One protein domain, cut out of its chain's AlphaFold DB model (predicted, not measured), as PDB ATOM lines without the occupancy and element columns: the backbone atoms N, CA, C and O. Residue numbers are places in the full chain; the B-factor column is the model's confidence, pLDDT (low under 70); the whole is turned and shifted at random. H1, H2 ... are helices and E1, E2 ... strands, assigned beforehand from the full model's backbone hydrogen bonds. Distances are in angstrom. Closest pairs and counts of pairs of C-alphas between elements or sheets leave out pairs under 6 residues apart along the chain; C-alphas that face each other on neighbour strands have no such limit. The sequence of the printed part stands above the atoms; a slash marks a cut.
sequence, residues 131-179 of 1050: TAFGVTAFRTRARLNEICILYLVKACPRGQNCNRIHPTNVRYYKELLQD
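This is residues 131 to 179 of the 1050 residues of the protein "Ariadne-2" of Coprinopsis cinerea (strain Okayama-7 / 130 / ATCC MYA-4618 / FGSC 9003) (UniProt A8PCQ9). This domain has little regular structure: a compact body mostly of loops, with helix H2 at one end and short H1 touching it. Antiparallel pairings tie strand E1 to the loops. The printed part has 49 residues, 17 in named elements, ordered E1, H1, H2: mixed class, radius of gyration of the C-alphas 9.6 A, spans 26 by 23 by 15 A.

Start at residues 131 to 132, paired antiparallel with 135 to 136 of E1, residues 135 to 138; its residues 137 to 138 pair antiparallel with 166 to 167. E1 is apart from H1, residues 149 to 152, and H2, residues 170 to 178. H1 and H2 touch; their closest C-alphas, Leu 152 and Val 170, are 5.8 A apart. Every O i to N i+4 pair in H2 is within hydrogen-bond range; H1 is too short for one.

Find C-alpha 135 at (239.748, 299.589, 136.509), where E1 begins. H2 runs 12.2 A to C-alpha 178 at (227.695, 309.512, 127.372).

The farthest C-alphas, Asn 161 and Asp 179, are 27.5 A apart. The printed part has no cut; H1 to H2 is a long link. Residues 177 to 179 have pLDDT under 70.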
ATOM      1  N   THR A 131     241.035 294.256 140.066       79.31
ATOM      2  CA  THR A 131     241.452 295.318 139.146       79.31
ATOM      3  C   THR A 131     241.862 294.720 137.803       79.31
ATOM      4  O   THR A 131     242.749 293.869 137.746       79.31
ATOM      5  N   ALA A 132     241.235 295.171 136.719       74.56
ATOM      6  CA  ALA A 132     241.594 294.843 135.344       74.56
ATOM      7  C   ALA A 132     242.036 296.128 134.635       74.56
ATOM      8  O   ALA A 132     241.240 297.051 134.507       74.56
ATOM      9  N   PHE A 133     243.299 296.195 134.199       82.06
ATOM     10  CA  PHE A 133     243.881 297.378 133.539       82.06
ATOM     11  C   PHE A 133     243.654 298.700 134.313       82.06
ATOM     12  O   PHE A 133     243.235 299.706 133.752       82.06
ATOM     13  N   GLY A 134     243.864 298.686 135.634       78.44
ATOM     14  CA  GLY A 134     243.618 299.836 136.520       78.44
ATOM     15  C   GLY A 134     242.152 300.044 136.936       78.44
ATOM     16  O   GLY A 134     241.895 300.672 137.958       78.44
ATOM     17  N   VAL A 135     241.186 299.454 136.227       80.38
ATOM     18  CA  VAL A 135     239.748 299.589 136.509       80.38
ATOM     19  C   VAL A 135     239.269 298.523 137.498       80.38
ATOM     20  O   VAL A 135     239.466 297.326 137.278       80.38
ATOM     21  N   THR A 136     238.582 298.922 138.570       87.06
ATOM     22  CA  THR A 136     237.916 297.984 139.489       87.06
ATOM     23  C   THR A 136     236.701 297.335 138.817       87.06
ATOM     24  O   THR A 136     235.808 298.007 138.301       87.06
ATOM     25  N   ALA A 137     236.684 296.001 138.779       85.94
ATOM     26  CA  ALA A 137     235.823 295.226 137.894       85.94
ATOM     27  C   ALA A 137     235.263 293.942 138.533       85.94
ATOM     28  O   ALA A 137     235.801 293.385 139.493       85.94
ATOM     29  N   PHE A 138     234.177 293.441 137.945       82.12
ATOM     30  CA  PHE A 138     233.665 292.091 138.148       82.12
ATOM     31  C   PHE A 138     234.440 291.090 137.284       82.12
ATOM     32  O   PHE A 138     234.788 291.377 136.132       82.12
ATOM     33  N   ARG A 139     234.697 289.894 137.834       76.50
ATOM     34  CA  ARG A 139     235.605 288.900 137.240       76.50
ATOM     35  C   ARG A 139     235.244 288.588 135.785       76.50
ATOM     36  O   ARG A 139     234.186 288.035 135.500       76.50
ATOM     37  N   THR A 140     236.154 288.938 134.885       78.88
ATOM     38  CA  THR A 140     236.021 288.829 133.426       78.88
ATOM     39  C   THR A 140     237.290 288.235 132.823       78.88
ATOM     40  O   THR A 140     238.345 288.242 133.458       78.88
ATOM     41  N   ARG A 141     237.225 287.755 131.577       83.19
ATOM     42  CA  ARG A 141     238.409 287.390 130.776       83.19
ATOM     43  C   ARG A 141     238.963 288.604 130.020       83.19
ATOM     44  O   ARG A 141     239.362 288.473 128.864       83.19
ATOM     45  N   ALA A 142     238.948 289.780 130.651       76.44
ATOM     46  CA  ALA A 142     239.360 291.032 130.032       76.44
ATOM     47  C   ALA A 142     240.790 290.913 129.471       76.44
ATOM     48  O   ALA A 142     241.734 290.628 130.204       76.44
ATOM     49  N   ARG A 143     240.918 291.085 128.154       80.31
ATOM     50  CA  ARG A 143     242.182 291.093 127.396       80.31
ATOM     51  C   ARG A 143     242.393 292.403 126.645       80.31
ATOM     52  O   ARG A 143     243.517 292.712 126.279       80.31
ATOM     53  N   LEU A 144     241.310 293.137 126.411       73.75
ATOM     54  CA  LEU A 144     241.310 294.476 125.849       73.75
ATOM     55  C   LEU A 144     241.162 295.458 127.014       73.75
ATOM     56  O   LEU A 144     240.302 295.240 127.875       73.75
ATOM     57  N   ASN A 145     241.955 296.534 127.024       85.50
ATOM     58  CA  ASN A 145     241.776 297.660 127.947       85.50
ATOM     59  C   ASN A 145     240.602 298.548 127.490       85.50
ATOM     60  O   ASN A 145     240.736 299.732 127.208       85.50
ATOM     61  N   GLU A 146     239.445 297.916 127.333       84.12
ATOM     62  CA  GLU A 146     238.208 298.512 126.860       84.12
ATOM     63  C   GLU A 146     237.085 298.035 127.768       84.12
ATOM     64  O   GLU A 146     236.990 296.845 128.095       84.12
ATOM     65  N   ILE A 147     236.178 298.934 128.128       88.31
ATOM     66  CA  ILE A 147     234.991 298.570 128.892       88.31
ATOM     67  C   ILE A 147     233.940 297.970 127.958       88.31
ATOM     68  O   ILE A 147     233.726 298.409 126.826       88.31
ATOM     69  N   CYS A 148     233.275 296.912 128.416       86.50
ATOM     70  CA  CYS A 148     232.240 296.262 127.636       86.50
ATOM     71  C   CYS A 148     230.982 297.141 127.603       86.50
ATOM     72  O   CYS A 148     230.173 297.105 128.527       86.50
ATOM     73  N   ILE A 149     230.785 297.882 126.511       84.44
ATOM     74  CA  ILE A 149     229.588 298.711 126.281       84.44
ATOM     75  C   ILE A 149     228.303 297.887 126.491       84.44
ATOM     76  O   ILE A 149     227.412 298.303 127.227       84.44
ATOM     77  N   LEU A 150     228.259 296.655 125.961       80.44
ATOM     78  CA  LEU A 150     227.141 295.724 126.165       80.44
ATOM     79  C   LEU A 150     226.884 295.400 127.649       80.44
ATOM     80  O   LEU A 150     225.753 295.111 128.017       80.44
ATOM     81  N   TYR A 151     227.898 295.434 128.516       87.12
ATOM     82  CA  TYR A 151     227.725 295.219 129.956       87.12
ATOM     83  C   TYR A 151     227.194 296.465 130.672       87.12
ATOM     84  O   TYR A 151     226.344 296.335 131.550       87.12
ATOM     85  N   LEU A 152     227.614 297.666 130.257       83.75
ATOM     86  CA  LEU A 152     227.084 298.926 130.795       83.75
ATOM     87  C   LEU A 152     225.583 299.108 130.495       83.75
ATOM     88  O   LEU A 152     224.860 299.711 131.286       83.75
ATOM     89  N   VAL A 153     225.090 298.518 129.397       79.81
ATOM     90  CA  VAL A 153     223.649 298.398 129.088       79.81
ATOM     91  C   VAL A 153     223.019 297.076 129.572       79.81
ATOM     92  O   VAL A 153     221.925 296.720 129.149       79.81
ATOM     93  N   LYS A 154     223.695 296.334 130.466       82.50
ATOM     94  CA  LYS A 154     223.275 295.043 131.065       82.50
ATOM     95  C   LYS A 154     222.961 293.898 130.074       82.50
ATOM     96  O   LYS A 154     222.462 292.857 130.490       82.50
ATOM     97  N   ALA A 155     223.318 294.035 128.797       73.25
ATOM     98  CA  ALA A 155     223.006 293.099 127.712       73.25
ATOM     99  C   ALA A 155     224.177 292.186 127.275       73.25
ATOM    100  O   ALA A 155     224.052 291.471 126.286       73.25
ATOM    101  N   CYS A 156     225.331 292.197 127.957       80.25
ATOM    102  CA  CYS A 156     226.502 291.399 127.559       80.25
ATOM    103  C   CYS A 156     226.255 289.880 127.708       80.25
ATOM    104  O   CYS A 156     226.287 289.372 128.834       80.25
ATOM    105  N   PRO A 157     226.140 289.105 126.608       71.44
ATOM    106  CA  PRO A 157     225.818 287.677 126.678       71.44
ATOM    107  C   PRO A 157     227.012 286.814 127.117       71.44
ATOM    108  O   PRO A 157     226.882 285.606 127.285       71.44
ATOM    109  N   ARG A 158     228.205 287.411 127.271       77.50
ATOM    110  CA  ARG A 158     229.450 286.698 127.601       77.50
ATOM    111  C   ARG A 158     229.737 286.640 129.104       77.50
ATOM    112  O   ARG A 158     230.561 285.822 129.510       77.50
ATOM    113  N   GLY A 159     229.074 287.460 129.927       79.44
ATOM    114  CA  GLY A 159     229.230 287.453 131.390       79.44
ATOM    115  C   GLY A 159     230.700 287.470 131.835       79.44
ATOM    116  O   GLY A 159     231.500 288.250 131.324       79.44
ATOM    117  N   GLN A 160     231.079 286.554 132.733       80.75
ATOM    118  CA  GLN A 160     232.463 286.406 133.217       80.75
ATOM    119  C   GLN A 160     233.475 285.950 132.137       80.75
ATOM    120  O   GLN A 160     234.682 286.014 132.351       80.75
ATOM    121  N   ASN A 161     233.016 285.521 130.956       80.94
ATOM    122  CA  ASN A 161     233.863 285.185 129.806       80.94
ATOM    123  C   ASN A 161     233.974 286.334 128.784       80.94
ATOM    124  O   ASN A 161     234.395 286.105 127.651       80.94
ATOM    125  N   CYS A 162     233.593 287.565 129.139       82.88
ATOM    126  CA  CYS A 162     233.820 288.717 128.269       82.88
ATOM    127  C   CYS A 162     235.313 289.070 128.161       82.88
ATOM    128  O   CYS A 162     236.026 289.060 129.164       82.88
ATOM    129  N   ASN A 163     235.758 289.428 126.950       87.06
ATOM    130  CA  ASN A 163     237.131 289.865 126.655       87.06
ATOM    131  C   ASN A 163     237.372 291.364 126.936       87.06
ATOM    132  O   ASN A 163     238.494 291.840 126.770       87.06
ATOM    133  N   ARG A 164     236.326 292.090 127.351       83.62
ATOM    134  CA  ARG A 164     236.321 293.512 127.727       83.62
ATOM    135  C   ARG A 164     235.963 293.654 129.209       83.62
ATOM    136  O   ARG A 164     235.269 292.797 129.757       83.62
ATOM    137  N   ILE A 165     236.422 294.729 129.842       89.88
ATOM    138  CA  ILE A 165     236.276 294.995 131.278       89.88
ATOM    139  C   ILE A 165     234.793 295.175 131.641       89.88
ATOM    140  O   ILE A 165     234.050 295.875 130.950       89.88
ATOM    141  N   HIS A 166     234.355 294.554 132.737       92.25
ATOM    142  CA  HIS A 166     233.040 294.779 133.348       92.25
ATOM    143  C   HIS A 166     233.236 295.565 134.658       92.25
ATOM    144  O   HIS A 166     233.429 294.929 135.696       92.25
ATOM    145  N   PRO A 167     233.268 296.911 134.643       88.25
ATOM    146  CA  PRO A 167     233.578 297.710 135.830       88.25
ATOM    147  C   PRO A 167     232.540 297.524 136.940       88.25
ATOM    148  O   PRO A 167     231.369 297.267 136.659       88.25
ATOM    149  N   THR A 168     232.941 297.700 138.200       87.81
ATOM    150  CA  THR A 168     231.995 297.723 139.328       87.81
ATOM    151  C   THR A 168     231.192 299.018 139.353       87.81
ATOM    152  O   THR A 168     229.968 298.976 139.474       87.81
ATOM    153  N   ASN A 169     231.848 300.165 139.151       85.31
ATOM    154  CA  ASN A 169     231.176 301.452 138.982       85.31
ATOM    155  C   ASN A 169     230.636 301.611 137.547       85.31
ATOM    156  O   ASN A 169     231.133 302.396 136.742       85.31
ATOM    157  N   VAL A 170     229.599 300.831 137.227       85.12
ATOM    158  CA  VAL A 170     228.879 300.878 135.941       85.12
ATOM    159  C   VAL A 170     228.340 302.277 135.635       85.12
ATOM    160  O   VAL A 170     228.243 302.643 134.467       85.12
ATOM    161  N   ARG A 171     227.998 303.064 136.665       82.69
ATOM    162  CA  ARG A 171     227.452 304.414 136.506       82.69
ATOM    163  C   ARG A 171     228.500 305.378 135.946       82.69
ATOM    164  O   ARG A 171     228.288 305.885 134.851       82.69
ATOM    165  N   TYR A 172     229.646 305.516 136.617       85.00
ATOM    166  CA  TYR A 172     230.743 306.396 136.191       85.00
ATOM    167  C   TYR A 172     231.160 306.142 134.738       85.00
ATOM    168  O   TYR A 172     231.203 307.068 133.942       85.00
ATOM    169  N   TYR A 173     231.378 304.884 134.342       79.94
ATOM    170  CA  TYR A 173     231.789 304.570 132.966       79.94
ATOM    171  C   TYR A 173     230.657 304.603 131.932       79.94
ATOM    172  O   TYR A 173     230.938 304.599 130.735       79.94
ATOM    173  N   LYS A 174     229.390 304.632 132.357       81.31
ATOM    174  CA  LYS A 174     228.271 304.934 131.460       81.31
ATOM    175  C   LYS A 174     228.157 306.441 131.243       81.31
ATOM    176  O   LYS A 174     228.014 306.855 130.102       81.31
ATOM    177  N   GLU A 175     228.307 307.237 132.300       78.25
ATOM    178  CA  GLU A 175     228.380 308.699 132.222       78.25
ATOM    179  C   GLU A 175     229.597 309.130 131.373       78.25
ATOM    180  O   GLU A 175     229.414 309.873 130.421       78.25
ATOM    181  N   LEU A 176     230.779 308.524 131.557       71.19
ATOM    182  CA  LEU A 176     232.003 308.785 130.769       71.19
ATOM    183  C   LEU A 176     231.941 308.344 129.284       71.19
ATOM    184  O   LEU A 176     232.797 308.727 128.489       71.19
ATOM    185  N   LEU A 177     230.980 307.489 128.911       65.38
ATOM    186  CA  LEU A 177     230.690 307.153 127.507       65.38
ATOM    187  C   LEU A 177     229.558 307.998 126.929       65.38
ATOM    188  O   LEU A 177     229.513 308.185 125.717       65.38
ATOM    189  N   GLN A 178     228.650 308.488 127.773       61.16
ATOM    190  CA  GLN A 178     227.695 309.512 127.372       61.16
ATOM    191  C   GLN A 178     228.438 310.827 127.131       61.16
ATOM    192  O   GLN A 178     228.217 311.421 126.095       61.16
ATOM    193  N   ASP A 179     229.449 311.165 127.933       51.38
ATOM    194  CA  ASP A 179     230.332 312.332 127.761       51.38
ATOM    195  C   ASP A 179     231.268 312.266 126.532       51.38
ATOM    196  O   ASP A 179     232.258 312.985 126.454       51.38
TER     197      ASP A 179